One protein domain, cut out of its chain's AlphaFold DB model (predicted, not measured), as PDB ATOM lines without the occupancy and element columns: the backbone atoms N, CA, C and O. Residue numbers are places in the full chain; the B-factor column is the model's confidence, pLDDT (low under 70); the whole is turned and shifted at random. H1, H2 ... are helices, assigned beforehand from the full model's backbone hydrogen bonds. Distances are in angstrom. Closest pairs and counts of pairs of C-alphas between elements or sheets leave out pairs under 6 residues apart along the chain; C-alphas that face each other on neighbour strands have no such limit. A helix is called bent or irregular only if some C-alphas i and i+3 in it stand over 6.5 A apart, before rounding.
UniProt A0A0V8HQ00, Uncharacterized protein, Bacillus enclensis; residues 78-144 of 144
ATOM      1  N   GLU A  78      79.790 -27.509   5.988       74.19
ATOM      2  CA  GLU A  78      80.506 -27.292   7.251       74.19
ATOM      3  C   GLU A  78      79.699 -27.738   8.480       74.19
ATOM      4  O   GLU A  78      80.275 -28.224   9.456       74.19
ATOM      5  N   ARG A  79      78.362 -27.648   8.433       74.50
ATOM      6  CA  ARG A  79      77.496 -28.045   9.556       74.50
ATOM      7  C   ARG A  79      77.486 -29.555   9.773       74.50
ATOM      8  O   ARG A  79      77.570 -30.011  10.912       74.50
ATOM      9  N   LEU A  80      77.420 -30.328   8.691       69.88
ATOM     10  CA  LEU A  80      77.436 -31.793   8.747       69.88
ATOM     11  C   LEU A  80      78.838 -32.328   9.059       69.88
ATOM     12  O   LEU A  80      78.975 -33.360   9.717       69.88
ATOM     13  N   VAL A  81      79.886 -31.608   8.645       77.06
ATOM     14  CA  VAL A  81      81.273 -31.909   9.025       77.06
ATOM     15  C   VAL A  81      81.489 -31.713  10.526       77.06
ATOM     16  O   VAL A  81      82.122 -32.557  11.157       77.06
ATOM     17  N   ALA A  82      80.942 -30.646  11.117       79.69
ATOM     18  CA  ALA A  82      81.042 -30.402  12.554       79.69
ATOM     19  C   ALA A  82      80.353 -31.505  13.379       79.69
ATOM     20  O   ALA A  82      80.961 -32.047  14.302       79.69
ATOM     21  N   GLU A  83      79.129 -31.890  13.006       80.38
ATOM     22  CA  GLU A  83      78.379 -32.959  13.681       80.38
ATOM     23  C   GLU A  83      79.087 -34.318  13.563       80.38
ATOM     24  O   GLU A  83      79.222 -35.056  14.541       80.38
ATOM     25  N   LYS A  84      79.625 -34.627  12.377       80.69
ATOM     26  CA  LYS A  84      80.448 -35.822  12.161       80.69
ATOM     27  C   LYS A  84      81.712 -35.805  13.020       80.69
ATOM     28  O   LYS A  84      82.012 -36.809  13.656       80.69
ATOM     29  N   ASN A  85      82.430 -34.684  13.075       83.44
ATOM     30  CA  ASN A  85      83.644 -34.558  13.883       83.44
ATOM     31  C   ASN A  85      83.355 -34.730  15.379       83.44
ATOM     32  O   ASN A  85      84.158 -35.330  16.092       83.44
ATOM     33  N   GLU A  86      82.212 -34.243  15.866       84.06
ATOM     34  CA  GLU A  86      81.793 -34.450  17.252       84.06
ATOM     35  C   GLU A  86      81.476 -35.926  17.535       84.06
ATOM     36  O   GLU A  86      81.938 -36.489  18.535       84.06
ATOM     37  N   ALA A  87      80.743 -36.581  16.629       84.56
ATOM     38  CA  ALA A  87      80.452 -38.006  16.722       84.56
ATOM     39  C   ALA A  87      81.735 -38.856  16.680       84.56
ATOM     40  O   ALA A  87      81.909 -39.740  17.524       84.56
ATOM     41  N   ASP A  88      82.657 -38.551  15.767       84.69
ATOM     42  CA  ASP A  88      83.954 -39.221  15.637       84.69
ATOM     43  C   ASP A  88      84.825 -38.988  16.881       84.69
ATOM     44  O   ASP A  88      85.422 -39.930  17.399       84.69
ATOM     45  N   ALA A  89      84.842 -37.775  17.443       85.44
ATOM     46  CA  ALA A  89      85.557 -37.488  18.688       85.44
ATOM     47  C   ALA A  89      84.988 -38.277  19.879       85.44
ATOM     48  O   ALA A  89      85.739 -38.758  20.735       85.44
ATOM     49  N   LYS A  90      83.662 -38.446  19.947       86.06
ATOM     50  CA  LYS A  90      83.009 -39.267  20.975       86.06
ATOM     51  C   LYS A  90      83.318 -40.753  20.787       86.06
ATOM     52  O   LYS A  90      83.627 -41.433  21.765       86.06
ATOM     53  N   ALA A  91      83.276 -41.240  19.549       87.25
ATOM     54  CA  ALA A  91      83.641 -42.612  19.211       87.25
ATOM     55  C   ALA A  91      85.111 -42.899  19.549       87.25
ATOM     56  O   ALA A  91      85.408 -43.930  20.148       87.25
ATOM     57  N   LEU A  92      86.015 -41.959  19.257       86.50
ATOM     58  CA  LEU A  92      87.434 -42.064  19.589       86.50
ATOM     59  C   LEU A  92      87.655 -42.175  21.100       86.50
ATOM     60  O   LEU A  92      88.394 -43.053  21.534       86.50
ATOM     61  N   LYS A  93      86.984 -41.351  21.915       85.56
ATOM     62  CA  LYS A  93      87.064 -41.452  23.385       85.56
ATOM     63  C   LYS A  93      86.583 -42.805  23.899       85.56
ATOM     64  O   LYS A  93      87.194 -43.377  24.799       85.56
ATOM     65  N   LEU A  94      85.495 -43.324  23.331       88.75
ATOM     66  CA  LEU A  94      84.973 -44.639  23.699       88.75
ATOM     67  C   LEU A  94      85.974 -45.738  23.329       88.75
ATOM     68  O   LEU A  94      86.277 -46.592  24.158       88.75
ATOM     69  N   LEU A  95      86.543 -45.671  22.125       89.19
ATOM     70  CA  LEU A  95      87.575 -46.596  21.666       89.19
ATOM     71  C   LEU A  95      88.821 -46.546  22.560       89.19
ATOM     72  O   LEU A  95      89.313 -47.594  22.965       89.19
ATOM     73  N   GLN A  96      89.298 -45.351  22.921       87.88
ATOM     74  CA  GLN A  96      90.408 -45.172  23.863       87.88
ATOM     75  C   GLN A  96      90.103 -45.822  25.217       87.88
ATOM     76  O   GLN A  96      90.953 -46.521  25.761       87.88
ATOM     77  N   GLY A  97      88.881 -45.652  25.736       89.31
ATOM     78  CA  GLY A  97      88.434 -46.306  26.966       89.31
ATOM     79  C   GLY A  97      88.450 -47.831  26.861       89.31
ATOM     80  O   GLY A  97      89.006 -48.496  27.731       89.31
ATOM     81  N   VAL A  98      87.908 -48.394  25.778       92.81
ATOM     82  CA  VAL A  98      87.915 -49.847  25.531       92.81
ATOM     83  C   VAL A  98      89.341 -50.390  25.417       92.81
ATOM     84  O   VAL A  98      89.642 -51.438  25.988       92.81
ATOM     85  N   LEU A  99      90.230 -49.677  24.721       91.06
ATOM     86  CA  LEU A  99      91.640 -50.052  24.591       91.06
ATOM     87  C   LEU A  99      92.357 -50.004  25.943       91.06
ATOM     88  O   LEU A  99      93.098 -50.927  26.267       91.06
ATOM     89  N   PHE A 100      92.093 -48.978  26.754       90.12
ATOM     90  CA  PHE A 100      92.640 -48.865  28.103       90.12
ATOM     91  C   PHE A 100      92.163 -50.002  29.016       90.12
ATOM     92  O   PHE A 100      92.969 -50.644  29.684       90.12
ATOM     93  N   LEU A 101      90.860 -50.296  29.004       91.62
ATOM     94  CA  LEU A 101      90.267 -51.406  29.754       91.62
ATOM     95  C   LEU A 101      90.835 -52.757  29.314       91.62
ATOM     96  O   LEU A 101      91.147 -53.585  30.161       91.62
ATOM     97  N   SER A 102      91.012 -52.969  28.009       90.69
ATOM     98  CA  SER A 102      91.601 -54.202  27.470       90.69
ATOM     99  C   SER A 102      93.067 -54.352  27.878       90.69
ATOM    100  O   SER A 102      93.483 -55.436  28.279       90.69
ATOM    101  N   TYR A 103      93.835 -53.259  27.836       89.44
ATOM    102  CA  TYR A 103      95.215 -53.213  28.317       89.44
ATOM    103  C   TYR A 103      95.295 -53.569  29.809       89.44
ATOM    104  O   TYR A 103      96.035 -54.470  30.201       89.44
ATOM    105  N   LEU A 104      94.489 -52.930  30.657       90.25
ATOM    106  CA  LEU A 104      94.459 -53.247  32.086       90.25
ATOM    107  C   LEU A 104      94.002 -54.684  32.345       90.25
ATOM    108  O   LEU A 104      94.627 -55.394  33.127       90.25
ATOM    109  N   GLY A 105      92.953 -55.131  31.654       90.44
ATOM    110  CA  GLY A 105      92.434 -56.489  31.757       90.44
ATOM    111  C   GLY A 105      93.510 -57.531  31.464       90.44
ATOM    112  O   GLY A 105      93.721 -58.428  32.270       90.44
ATOM    113  N   TYR A 106      94.251 -57.374  30.367       87.31
ATOM    114  CA  TYR A 106      95.353 -58.279  30.038       87.31
ATOM    115  C   TYR A 106      96.486 -58.220  31.073       87.31
ATOM    116  O   TYR A 106      96.961 -59.265  31.514       87.31
ATOM    117  N   THR A 107      96.849 -57.014  31.527       88.56
ATOM    118  CA  THR A 107      97.886 -56.804  32.557       88.56
ATOM    119  C   THR A 107      97.565 -57.559  33.847       88.56
ATOM    120  O   THR A 107      98.455 -58.138  34.465       88.56
ATOM    121  N   PHE A 108      96.295 -57.575  34.258       88.62
ATOM    122  CA  PHE A 108      95.869 -58.277  35.468       88.62
ATOM    123  C   PHE A 108      95.743 -59.793  35.292       88.62
ATOM    124  O   PHE A 108      95.881 -60.516  36.274       88.62
ATOM    125  N   ILE A 109      95.491 -60.283  34.073       90.25
ATOM    126  CA  ILE A 109      95.380 -61.726  33.805       90.25
ATOM    127  C   ILE A 109      96.766 -62.385  33.771       90.25
ATOM    128  O   ILE A 109      96.916 -63.480  34.307       90.25
ATOM    129  N   ILE A 110      97.774 -61.746  33.162       88.50
ATOM    130  CA  ILE A 110      99.123 -62.324  33.000       88.50
ATOM    131  C   ILE A 110     100.203 -61.302  33.398       88.50
ATOM    132  O   ILE A 110     100.904 -60.763  32.539       88.50
ATOM    133  N   PRO A 111     100.358 -60.990  34.695       84.44
ATOM    134  CA  PRO A 111     101.242 -59.912  35.131       84.44
ATOM    135  C   PRO A 111     102.722 -60.165  34.802       84.44
ATOM    136  O   PRO A 111     103.420 -59.238  34.402       84.44
ATOM    137  N   GLU A 112     103.211 -61.404  34.907       83.25
ATOM    138  CA  GLU A 112     104.636 -61.728  34.716       83.25
ATOM    139  C   GLU A 112     105.150 -61.409  33.304       83.25
ATOM    140  O   GLU A 112     106.152 -60.705  33.155       83.25
ATOM    141  N   ASP A 113     104.437 -61.842  32.262       79.19
ATOM    142  CA  ASP A 113     104.785 -61.535  30.863       79.19
ATOM    143  C   ASP A 113     104.715 -60.032  30.577       79.19
ATOM    144  O   ASP A 113     105.464 -59.475  29.771       79.19
ATOM    145  N   THR A 114     103.805 -59.369  31.279       82.56
ATOM    146  CA  THR A 114     103.487 -57.970  31.080       82.56
ATOM    147  C   THR A 114     104.589 -57.056  31.614       82.56
ATOM    148  O   THR A 114     105.057 -56.160  30.910       82.56
ATOM    149  N   PHE A 115     105.055 -57.312  32.838       83.44
ATOM    150  CA  PHE A 115     106.111 -56.521  33.471       83.44
ATOM    151  C   PHE A 115     107.479 -56.710  32.806       83.44
ATOM    152  O   PHE A 115     108.273 -55.768  32.779       83.44
ATOM    153  N   ASN A 116     107.724 -57.881  32.213       83.69
ATOM    154  CA  ASN A 116     108.963 -58.189  31.496       83.69
ATOM    155  C   ASN A 116     109.002 -57.634  30.059       83.69
ATOM    156  O   ASN A 116     110.068 -57.588  29.440       83.69
ATOM    157  N   SER A 117     107.865 -57.196  29.510       86.88
ATOM    158  CA  SER A 117     107.769 -56.718  28.131       86.88
ATOM    159  C   SER A 117     107.919 -55.201  28.032       86.88
ATOM    160  O   SER A 117     107.025 -54.431  28.384       86.88
ATOM    161  N   ILE A 118     109.030 -54.741  27.448       86.62
ATOM    162  CA  ILE A 118     109.254 -53.306  27.210       86.62
ATOM    163  C   ILE A 118     108.208 -52.700  26.262       86.62
ATOM    164  O   ILE A 118     107.818 -51.542  26.408       86.62
ATOM    165  N   GLY A 119     107.704 -53.505  25.318       85.19
ATOM    166  CA  GLY A 119     106.661 -53.092  24.384       85.19
ATOM    167  C   GLY A 119     105.367 -52.714  25.100       85.19
ATOM    168  O   GLY A 119     104.705 -51.758  24.703       85.19
ATOM    169  N   TRP A 120     105.059 -53.393  26.204       89.25
ATOM    170  CA  TRP A 120     103.861 -53.134  26.993       89.25
ATOM    171  C   TRP A 120     103.862 -51.746  27.642       89.25
ATOM    172  O   TRP A 120     102.846 -51.046  27.653       89.25
ATOM    173  N   TRP A 121     105.022 -51.307  28.124       88.81
ATOM    174  CA  TRP A 121     105.211 -49.967  28.677       88.81
ATOM    175  C   TRP A 121     105.186 -48.883  27.601       88.81
ATOM    176  O   TRP A 121     104.603 -47.820  27.810       88.81
ATOM    177  N   ILE A 122     105.745 -49.160  26.418       90.50
ATOM    178  CA  ILE A 122     105.635 -48.255  25.264       90.50
ATOM    179  C   ILE A 122     104.161 -48.079  24.877       90.50
ATOM    180  O   ILE A 122     103.710 -46.952  24.676       90.50
ATOM    181  N   THR A 123     103.386 -49.169  24.826       88.94
ATOM    182  CA  THR A 123     101.942 -49.107  24.559       88.94
ATOM    183  C   THR A 123     101.218 -48.251  25.597       88.94
ATOM    184  O   THR A 123     100.406 -47.413  25.210       88.94
ATOM    185  N   LEU A 124     101.550 -48.385  26.887       90.69
ATOM    186  CA  LEU A 124     100.974 -47.542  27.938       90.69
ATOM    187  C   LEU A 124     101.244 -46.062  27.702       90.69
ATOM    188  O   LEU A 124     100.319 -45.259  27.750       90.69
ATOM    189  N   ILE A 125     102.498 -45.701  27.426       91.31
ATOM    190  CA  ILE A 125     102.894 -44.307  27.203       91.31
ATOM    191  C   ILE A 125     102.125 -43.723  26.017       91.31
ATOM    192  O   ILE A 125     101.566 -42.634  26.129       91.31
ATOM    193  N   VAL A 126     102.037 -44.451  24.901       90.94
ATOM    194  CA  VAL A 126     101.284 -44.008  23.716       90.94
ATOM    195  C   VAL A 126      99.798 -43.836  24.035       90.94
ATOM    196  O   VAL A 126      99.182 -42.858  23.611       90.94
ATOM    197  N   LEU A 127      99.216 -44.754  24.802       89.69
ATOM    198  CA  LEU A 127      97.797 -44.733  25.151       89.69
ATOM    199  C   LEU A 127      97.475 -43.587  26.126       89.69
ATOM    200  O   LEU A 127      96.491 -42.871  25.932       89.69
ATOM    201  N   LEU A 128      98.356 -43.327  27.096       89.12
ATOM    202  CA  LEU A 128      98.285 -42.160  27.978       89.12
ATOM    203  C   LEU A 128      98.434 -40.856  27.188       89.12
ATOM    204  O   LEU A 128      97.613 -39.954  27.341       89.12
ATOM    205  N   LEU A 129      99.418 -40.758  26.290       89.88
ATOM    206  CA  LEU A 129      99.558 -39.598  25.407       89.88
ATOM    207  C   LEU A 129      98.297 -39.392  24.564       89.88
ATOM    208  O   LEU A 129      97.829 -38.268  24.446       89.88
ATOM    209  N   SER A 130      97.689 -40.452  24.034       87.25
ATOM    210  CA  SER A 130      96.445 -40.357  23.262       87.25
ATOM    211  C   SER A 130      95.267 -39.813  24.088       87.25
ATOM    212  O   SER A 130      94.484 -39.003  23.587       87.25
ATOM    213  N   LEU A 131      95.153 -40.216  25.357       85.88
ATOM    214  CA  LEU A 131      94.106 -39.756  26.279       85.88
ATOM    215  C   LEU A 131      94.316 -38.305  26.732       85.88
ATOM    216  O   LEU A 131      93.359 -37.531  26.811       85.88
ATOM    217  N   PHE A 132      95.561 -37.935  27.038       86.12
ATOM    218  CA  PHE A 132      95.879 -36.663  27.689       86.12
ATOM    219  C   PHE A 132      96.369 -35.572  26.735       86.12
ATOM    220  O   PHE A 132      96.238 -34.396  27.072       86.12
ATOM    221  N   ALA A 133      96.854 -35.898  25.532       84.88
ATOM    222  CA  ALA A 133      97.286 -34.894  24.559       84.88
ATOM    223  C   ALA A 133      96.202 -33.839  24.277       84.88
ATOM    224  O   ALA A 133      96.528 -32.655  24.344       84.88
ATOM    225  N   PRO A 134      94.915 -34.184  24.061       81.00
ATOM    226  CA  PRO A 134      93.879 -33.172  23.844       81.00
ATOM    227  C   PRO A 134      93.699 -32.214  25.032       81.00
ATOM    228  O   PRO A 134      93.415 -31.034  24.833       81.00
ATOM    229  N   LEU A 135      93.868 -32.701  26.268       81.38
ATOM    230  CA  LEU A 135      93.794 -31.877  27.479       81.38
ATOM    231  C   LEU A 135      94.990 -30.928  27.577       81.38
ATOM    232  O   LEU A 135      94.801 -29.741  27.836       81.38
ATOM    233  N   ILE A 136      96.194 -31.441  27.316       83.12
ATOM    234  CA  ILE A 136      97.441 -30.669  27.338       83.12
ATOM    235  C   ILE A 136      97.408 -29.578  26.262       83.12
ATOM    236  O   ILE A 136      97.601 -28.404  26.570       83.12
ATOM    237  N   PHE A 137      97.073 -29.932  25.017       83.31
ATOM    238  CA  PHE A 137      96.979 -28.971  23.915       83.31
ATOM    239  C   PHE A 137      95.933 -27.886  24.175       83.31
ATOM    240  O   PHE A 137      96.188 -26.719  23.879       83.31
ATOM    241  N   ARG A 138      94.783 -28.239  24.765       78.88
ATOM    242  CA  ARG A 138      93.738 -27.270  25.128       78.88
ATOM    243  C   ARG A 138      94.179 -26.304  26.227       78.88
ATOM    244  O   ARG A 138      93.676 -25.185  26.271       78.88
ATOM    245  N   HIS A 139      95.052 -26.734  27.133       77.69
ATOM    246  CA  HIS A 139      95.582 -25.867  28.180       77.69
ATOM    247  C   HIS A 139      96.591 -24.872  27.598       77.69
ATOM    248  O   HIS A 139      96.422 -23.673  27.769       77.69
ATOM    249  N   ILE A 140      97.539 -25.360  26.791       81.25
ATOM    250  CA  ILE A 140      98.576 -24.536  26.152       81.25
ATOM    251  C   ILE A 140      97.964 -23.474  25.227       81.25
ATOM    252  O   ILE A 140      98.326 -22.308  25.304       81.25
ATOM    253  N   THR A 141      96.990 -23.846  24.390       74.62
ATOM    254  CA  THR A 141      96.327 -22.898  23.466       74.62
ATOM    255  C   THR A 141      95.397 -21.894  24.146       74.62
ATOM    256  O   THR A 141      94.962 -20.952  23.497       74.62
ATOM    257  N   LYS A 142      95.054 -22.085  25.426       63.62
ATOM    258  CA  LYS A 142      94.282 -21.109  26.208       63.62
ATOM    259  C   LYS A 142      95.155 -20.055  26.888       63.62
ATOM    260  O   LYS A 142      94.608 -19.042  27.317       63.62
ATOM    261  N   GLU A 143      96.450 -20.316  27.046       54.41
ATOM    262  CA  GLU A 143      97.398 -19.405  27.699       54.41
ATOM    263  C   GLU A 143      98.150 -18.492  26.711       54.41
ATOM    264  O   GLU A 143      98.771 -17.522  27.141       54.41
ATOM    265  N   THR A 144      98.061 -18.766  25.404       47.56
ATOM    266  CA  THR A 144      98.492 -17.889  24.292       47.56
ATOM    267  C   THR A 144      97.332 -17.109  23.700       47.56
ATOM    268  O   THR A 144      97.512 -15.904  23.430       47.56
TER     269      THR A 144
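This is residues 78 to 144 of the 144 residues of an uncharacterized protein of Bacillus enclensis (UniProt A0A0V8HQ00). A long helix, H1, runs to a turn made with the short helix H2, and a bent helix, H3, folds back beside it, the two long helices making a narrow, loosely joined U. They come together partway along, where the end of arm H3a meets H1; beyond that place residues 78 to 91 of H1 stick out, and H3 bends so that residues 132 to 144 stick out away from H1. The printed part has 67 residues with three named helices in the order H1, H2, H3 and no named strand, and its class is all helix. The whole is only just loose, close to extended, with a radius of gyration of the C-alphas of 16.0 A; it is flat, spanning 49 by 29 by 14 A.

H1, residues 78 to 109, is the longest helix, 46.0 A from C-alpha 78 at (80.506, -27.292, 7.251) to C-alpha 109 at (95.380, -61.726, 33.805). H2 is residues 111 to 116. H3, residues 118 to 143, was assigned as one helix by its hydrogen bonds but is bent: C-alphas 131 and 134 are 7.0 A apart. Its arm H3a, residues 118 to 131, is 20.3 A long, and its arm H3b, residues 134 to 143, is 14.7 A long and ends with C-alpha 143 at (97.398, -19.405, 27.699). Residues 132 and 133 belong to neither arm.

H1 touches H3a with residues 93 to 100 alone, and H3a touches H1 with residues 127 to 131 alone. Their closest C-alphas, those of Gln 96 and Leu 131, are 7.0 A apart. They run opposite ways at a shallow tilt of 33 degrees, only just short of steep. H2 is close to H1 but not clearly touching, the closest C-alphas being those of Thr 107 and Thr 114 at 5.9 A, and their lines are about perpendicular at 79 degrees. H2 is also close to H3a but not clearly touching, the C-alphas of Thr 114 and Trp 120 being the closest at 6.3 A, about perpendicular at 80 degrees. H3b stands at a steep tilt of 49 degrees to H3a and is apart from H1 and H2. In H1, H2, H3a and H3b every O i to N i+4 pair is within hydrogen-bond range.

The two C-alphas farthest apart, those of Glu 78 and Glu 112, are 50.2 A from each other. The printed part has no cut, and residue 144 is the chain's last. The links H1 to H2 and H2 to H3 are both tight, one residue each. The mean pLDDT of the printed part is 84.1, with residue 80 and residues 142 to 144 under 70.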